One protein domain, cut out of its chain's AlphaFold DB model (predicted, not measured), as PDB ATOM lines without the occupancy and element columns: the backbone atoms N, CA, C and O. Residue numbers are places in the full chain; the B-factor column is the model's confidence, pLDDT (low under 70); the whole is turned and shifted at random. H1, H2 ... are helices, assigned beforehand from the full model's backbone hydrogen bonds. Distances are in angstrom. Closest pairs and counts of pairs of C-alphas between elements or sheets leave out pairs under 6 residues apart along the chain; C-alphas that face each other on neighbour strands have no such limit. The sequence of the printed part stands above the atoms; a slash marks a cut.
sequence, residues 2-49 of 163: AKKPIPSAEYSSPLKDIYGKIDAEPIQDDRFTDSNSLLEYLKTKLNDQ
ATOM      1  N   ALA A   2      47.472 -20.473 -16.620       56.06
ATOM      2  CA  ALA A   2      47.753 -21.016 -15.290       56.06
ATOM      3  C   ALA A   2      47.816 -22.551 -15.372       56.06
ATOM      4  O   ALA A   2      46.911 -23.177 -15.924       56.06
ATOM      5  N   LYS A   3      48.899 -23.151 -14.868       58.38
ATOM      6  CA  LYS A   3      49.068 -24.608 -14.803       58.38
ATOM      7  C   LYS A   3      48.024 -25.151 -13.824       58.38
ATOM      8  O   LYS A   3      48.082 -24.828 -12.640       58.38
ATOM      9  N   LYS A   4      47.047 -25.919 -14.318       62.84
ATOM     10  CA  LYS A   4      46.044 -26.572 -13.465       62.84
ATOM     11  C   LYS A   4      46.791 -27.462 -12.452       62.84
ATOM     12  O   LYS A   4      47.683 -28.199 -12.883       62.84
ATOM     13  N   PRO A   5      46.509 -27.362 -11.142       70.56
ATOM     14  CA  PRO A   5      47.197 -28.173 -10.146       70.56
ATOM     15  C   PRO A   5      46.932 -29.656 -10.419       70.56
ATOM     16  O   PRO A   5      45.807 -30.042 -10.731       70.56
ATOM     17  N   ILE A   6      47.989 -30.464 -10.340       80.88
ATOM     18  CA  ILE A   6      47.901 -31.918 -10.477       80.88
ATOM     19  C   ILE A   6      47.410 -32.453  -9.125       80.88
ATOM     20  O   ILE A   6      48.061 -32.167  -8.115       80.88
ATOM     21  N   PRO A   7      46.275 -33.169  -9.068       86.12
ATOM     22  CA  PRO A   7      45.777 -33.720  -7.816       86.12
ATOM     23  C   PRO A   7      46.726 -34.809  -7.297       86.12
ATOM     24  O   PRO A   7      47.219 -35.640  -8.057       86.12
ATOM     25  N   SER A   8      46.971 -34.803  -5.989       91.38
ATOM     26  CA  SER A   8      47.712 -35.842  -5.268       91.38
ATOM     27  C   SER A   8      46.857 -36.333  -4.100       91.38
ATOM     28  O   SER A   8      46.093 -35.554  -3.520       91.38
ATOM     29  N   ALA A   9      46.936 -37.629  -3.803       93.00
ATOM     30  CA  ALA A   9      46.235 -38.276  -2.703       93.00
ATOM     31  C   ALA A   9      47.046 -39.478  -2.205       93.00
ATOM     32  O   ALA A   9      47.696 -40.162  -2.995       93.00
ATOM     33  N   GLU A  10      46.961 -39.755  -0.906       93.19
ATOM     34  CA  GLU A  10      47.546 -40.938  -0.279       93.19
ATOM     35  C   GLU A  10      46.475 -41.662   0.534       93.19
ATOM     36  O   GLU A  10      45.702 -41.043   1.268       93.19
ATOM     37  N   TYR A  11      46.442 -42.987   0.417       94.50
ATOM     38  CA  TYR A  11      45.583 -43.843   1.223       94.50
ATOM     39  C   TYR A  11      46.448 -44.811   2.030       94.50
ATOM     40  O   TYR A  11      47.340 -45.457   1.486       94.50
ATOM     41  N   SER A  12      46.191 -44.895   3.334       93.88
ATOM     42  CA  SER A  12      46.825 -45.861   4.233       93.88
ATOM     43  C   SER A  12      45.765 -46.797   4.789       93.88
ATOM     44  O   SER A  12      44.733 -46.336   5.277       93.88
ATOM     45  N   SER A  13      46.051 -48.098   4.748       91.25
ATOM     46  CA  SER A  13      45.168 -49.120   5.300       91.25
ATOM     47  C   SER A  13      44.961 -48.927   6.808       91.25
ATOM     48  O   SER A  13      45.939 -48.652   7.513       91.25
ATOM     49  N   PRO A  14      43.751 -49.172   7.345       88.94
ATOM     50  CA  PRO A  14      43.530 -49.269   8.789       88.94
ATOM     51  C   PRO A  14      44.399 -50.347   9.457       88.94
ATOM     52  O   PRO A  14      44.700 -50.256  10.642       88.94
ATOM     53  N   LEU A  15      44.841 -51.356   8.697       86.81
ATOM     54  CA  LEU A  15      45.694 -52.434   9.200       86.81
ATOM     55  C   LEU A  15      47.184 -52.056   9.294       86.81
ATOM     56  O   LEU A  15      47.996 -52.882   9.721       86.81
ATOM     57  N   LYS A  16      47.556 -50.820   8.932       89.56
ATOM     58  CA  LYS A  16      48.933 -50.308   9.022       89.56
ATOM     59  C   LYS A  16      49.506 -50.423  10.436       89.56
ATOM     60  O   LYS A  16      50.690 -50.704  10.580       89.56
ATOM     61  N   ASP A  17      48.691 -50.236  11.470       87.44
ATOM     62  CA  ASP A  17      49.171 -50.305  12.856       87.44
ATOM     63  C   ASP A  17      49.501 -51.746  13.286       87.44
ATOM     64  O   ASP A  17      50.325 -51.955  14.173       87.44
ATOM     65  N   ILE A  18      48.900 -52.745  12.626       85.62
ATOM     66  CA  ILE A  18      49.121 -54.172  12.898       85.62
ATOM     67  C   ILE A  18      50.297 -54.713  12.073       85.62
ATOM     68  O   ILE A  18      51.127 -55.451  12.600       85.62
ATOM     69  N   TYR A  19      50.373 -54.369  10.783       83.56
ATOM     70  CA  TYR A  19      51.359 -54.937   9.847       83.56
ATOM     71  C   TYR A  19      52.531 -54.006   9.509       83.56
ATOM     72  O   TYR A  19      53.476 -54.425   8.842       83.56
ATOM     73  N   GLY A  20      52.491 -52.756   9.962       86.50
ATOM     74  CA  GLY A  20      53.413 -51.709   9.536       86.50
ATOM     75  C   GLY A  20      52.997 -51.047   8.219       86.50
ATOM     76  O   GLY A  20      52.026 -51.426   7.560       86.50
ATOM     77  N   LYS A  21      53.746 -50.010   7.828       90.94
ATOM     78  CA  LYS A  21      53.551 -49.321   6.547       90.94
ATOM     79  C   LYS A  21      54.288 -50.081   5.447       90.94
ATOM     80  O   LYS A  21      55.512 -50.165   5.483       90.94
ATOM     81  N   ILE A  22      53.540 -50.598   4.477       89.25
ATOM     82  CA  ILE A  22      54.071 -51.220   3.263       89.25
ATOM     83  C   ILE A  22      53.568 -50.388   2.086       89.25
ATOM     84  O   ILE A  22      52.358 -50.275   1.888       89.25
ATOM     85  N   ASP A  23      54.488 -49.781   1.341       90.81
ATOM     86  CA  ASP A  23      54.134 -48.945   0.196       90.81
ATOM     87  C   ASP A  23      53.764 -49.821  -1.009       90.81
ATOM     88  O   ASP A  23      54.506 -50.722  -1.404       90.81
ATOM     89  N   ALA A  24      52.586 -49.561  -1.578       89.38
ATOM     90  CA  ALA A  24      52.139 -50.173  -2.824       89.38
ATOM     91  C   ALA A  24      52.738 -49.445  -4.042       89.38
ATOM     92  O   ALA A  24      53.316 -48.364  -3.919       89.38
ATOM     93  N   GLU A  25      52.571 -50.025  -5.233       91.12
ATOM     94  CA  GLU A  25      52.982 -49.374  -6.479       91.12
ATOM     95  C   GLU A  25      52.248 -48.026  -6.646       91.12
ATOM     96  O   GLU A  25      51.019 -47.976  -6.504       91.12
ATOM     97  N   PRO A  26      52.969 -46.923  -6.924       91.56
ATOM     98  CA  PRO A  26      52.342 -45.625  -7.108       91.56
ATOM     99  C   PRO A  26      51.474 -45.631  -8.366       91.56
ATOM    100  O   PRO A  26      51.884 -46.085  -9.432       91.56
ATOM    101  N   ILE A  27      50.272 -45.071  -8.253       89.75
ATOM    102  CA  ILE A  27      49.325 -44.975  -9.364       89.75
ATOM    103  C   ILE A  27      49.391 -43.568  -9.950       89.75
ATOM    104  O   ILE A  27      49.155 -42.585  -9.249       89.75
ATOM    105  N   GLN A  28      49.670 -43.483 -11.250       89.94
ATOM    106  CA  GLN A  28      49.566 -42.253 -12.031       89.94
ATOM    107  C   GLN A  28      48.432 -42.407 -13.041       89.94
ATOM    108  O   GLN A  28      48.442 -43.331 -13.855       89.94
ATOM    109  N   ASP A  29      47.433 -41.531 -12.961       87.81
ATOM    110  CA  ASP A  29      46.269 -41.574 -13.841       87.81
ATOM    111  C   ASP A  29      45.766 -40.155 -14.136       87.81
ATOM    112  O   ASP A  29      45.143 -39.501 -13.297       87.81
ATOM    113  N   ASP A  30      46.035 -39.696 -15.360       87.12
ATOM    114  CA  ASP A  30      45.740 -38.337 -15.835       87.12
ATOM    115  C   ASP A  30      44.236 -38.048 -15.978       87.12
ATOM    116  O   ASP A  30      43.832 -36.906 -16.214       87.12
ATOM    117  N   ARG A  31      43.377 -39.071 -15.847       88.06
ATOM    118  CA  ARG A  31      41.917 -38.906 -15.934       88.06
ATOM    119  C   ARG A  31      41.341 -38.221 -14.698       88.06
ATOM    120  O   ARG A  31      40.269 -37.618 -14.781       88.06
ATOM    121  N   PHE A  32      42.022 -38.308 -13.556       88.94
ATOM    122  CA  PHE A  32      41.558 -37.677 -12.327       88.94
ATOM    123  C   PHE A  32      41.909 -36.194 -12.322       88.94
ATOM    124  O   PHE A  32      43.061 -35.793 -12.448       88.94
ATOM    125  N   THR A  33      40.883 -35.365 -12.143       88.44
ATOM    126  CA  THR A  33      41.041 -33.908 -12.023       88.44
ATOM    127  C   THR A  33      40.751 -33.388 -10.617       88.44
ATOM    128  O   THR A  33      40.942 -32.200 -10.373       88.44
ATOM    129  N   ASP A  34      40.332 -34.279  -9.711       89.88
ATOM    130  CA  ASP A  34      40.001 -34.014  -8.313       89.88
ATOM    131  C   ASP A  34      40.676 -35.041  -7.385       89.88
ATOM    132  O   ASP A  34      40.742 -36.234  -7.703       89.88
ATOM    133  N   SER A  35      41.163 -34.579  -6.229       90.94
ATOM    134  CA  SER A  35      41.862 -35.425  -5.252       90.94
ATOM    135  C   SER A  35      40.934 -36.414  -4.543       90.94
ATOM    136  O   SER A  35      41.396 -37.495  -4.177       90.94
ATOM    137  N   ASN A  36      39.642 -36.107  -4.361       92.38
ATOM    138  CA  ASN A  36      38.730 -37.030  -3.674       92.38
ATOM    139  C   ASN A  36      38.411 -38.240  -4.551       92.38
ATOM    140  O   ASN A  36      38.471 -39.371  -4.073       92.38
ATOM    141  N   SER A  37      38.159 -38.022  -5.846       92.00
ATOM    142  CA  SER A  37      37.964 -39.124  -6.797       92.00
ATOM    143  C   SER A  37      39.202 -40.021  -6.903       92.00
ATOM    144  O   SER A  37      39.070 -41.243  -6.976       92.00
ATOM    145  N   LEU A  38      40.405 -39.433  -6.864       93.19
ATOM    146  CA  LEU A  38      41.649 -40.203  -6.815       93.19
ATOM    147  C   LEU A  38      41.745 -41.013  -5.514       93.19
ATOM    148  O   LEU A  38      42.045 -42.201  -5.563       93.19
ATOM    149  N   LEU A  39      41.441 -40.414  -4.359       93.94
ATOM    150  CA  LEU A  39      41.466 -41.103  -3.066       93.94
ATOM    151  C   LEU A  39      40.483 -42.283  -3.009       93.94
ATOM    152  O   LEU A  39      40.846 -43.363  -2.543       93.94
ATOM    153  N   GLU A  40      39.252 -42.100  -3.484       93.31
ATOM    154  CA  GLU A  40      38.265 -43.183  -3.583       93.31
ATOM    155  C   GLU A  40      38.762 -44.304  -4.492       93.31
ATOM    156  O   GLU A  40      38.653 -45.479  -4.142       93.31
ATOM    157  N   TYR A  41      39.390 -43.955  -5.614       93.00
ATOM    158  CA  TYR A  41      40.000 -44.936  -6.497       93.00
ATOM    159  C   TYR A  41      41.131 -45.711  -5.809       93.00
ATOM    160  O   TYR A  41      41.143 -46.941  -5.889       93.00
ATOM    161  N   LEU A  42      42.024 -45.040  -5.071       92.94
ATOM    162  CA  LEU A  42      43.101 -45.692  -4.314       92.94
ATOM    163  C   LEU A  42      42.555 -46.727  -3.317       92.94
ATOM    164  O   LEU A  42      43.082 -47.840  -3.254       92.94
ATOM    165  N   LYS A  43      41.453 -46.417  -2.621       92.00
ATOM    166  CA  LYS A  43      40.771 -47.364  -1.715       92.00
ATOM    167  C   LYS A  43      40.288 -48.630  -2.423       92.00
ATOM    168  O   LYS A  43      40.289 -49.698  -1.831       92.00
ATOM    169  N   THR A  44      39.888 -48.538  -3.695       89.19
ATOM    170  CA  THR A  44      39.468 -49.724  -4.472       89.19
ATOM    171  C   THR A  44      40.631 -50.584  -4.961       89.19
ATOM    172  O   THR A  44      40.421 -51.730  -5.363       89.19
ATOM    173  N   LYS A  45      41.843 -50.024  -4.998       89.38
ATOM    174  CA  LYS A  45      43.040 -50.703  -5.507       89.38
ATOM    175  C   LYS A  45      43.860 -51.344  -4.408       89.38
ATOM    176  O   LYS A  45      44.445 -52.398  -4.651       89.38
ATOM    177  N   LEU A  46      43.903 -50.728  -3.231       89.25
ATOM    178  CA  LEU A  46      44.602 -51.301  -2.096       89.25
ATOM    179  C   LEU A  46      43.808 -52.490  -1.542       89.25
ATOM    180  O   LEU A  46      42.611 -52.394  -1.285       89.25
ATOM    181  N   ASN A  47      44.482 -53.623  -1.356       84.81
ATOM    182  CA  ASN A  47      43.892 -54.762  -0.668       84.81
ATOM    183  C   ASN A  47      44.036 -54.571   0.849       84.81
ATOM    184  O   ASN A  47      45.082 -54.877   1.416       84.81
ATOM    185  N   ASP A  48      42.984 -54.068   1.494       84.06
ATOM    186  CA  ASP A  48      42.943 -53.784   2.938       84.06
ATOM    187  C   ASP A  48      42.733 -55.024   3.821       84.06
ATOM    188  O   ASP A  48      42.447 -54.903   5.010       84.06
ATOM    189  N   GLN A  49      42.843 -56.228   3.261       80.69
ATOM    190  CA  GLN A  49      42.722 -57.479   4.002       80.69
ATOM    191  C   GLN A  49      43.851 -58.437   3.620       80.69
ATOM    192  O   GLN A  49      44.297 -58.452   2.468       80.69
TER     193      GLN A  49
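What this domain is: This is residues 2 to 49 of the 163 residues of the protein "Phage tail protein" of Pediococcus acidilactici (UniProt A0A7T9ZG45). There is little regular structure here: the domain is a loose rod made mostly of unnamed chain, with its longest helix, H2, set aslant to the long axis. Residues 2 to 15 run along the rod to the small turn of H1 at one end, residues 20 to 34 fold back, and H2 turns again toward the end where H1 lies. The printed part has 48 residues, 15 of them in the two named helices, H1 then H2, with no named strand; the class is all helix. The whole is loose, with a radius of gyration of the C-alphas of 12.5 A and spans of 43 by 16 by 16 A.

Where its parts are: Find C-alpha 35 at (41.862, -35.425, -5.252); from there H2, residues 35 to 45, runs 15.3 A to C-alpha 45 at (43.040, -50.703, -5.507). H1, residues 16 to 19, begins at C-alpha 16, (48.933, -50.308, 9.022).

How they stand to each other: H2 and H1 are apart. In H2 every O i to N i+4 pair is within hydrogen-bond range; H1 is too short for such a pair.

The domain as a whole: The C-alphas farthest apart, of Ala 2 and Ile 18, are 43.5 A apart. The link from H1 to H2 is long, with 15 residues. The printed part has no cut; residues 2 to 4 have pLDDT under 70.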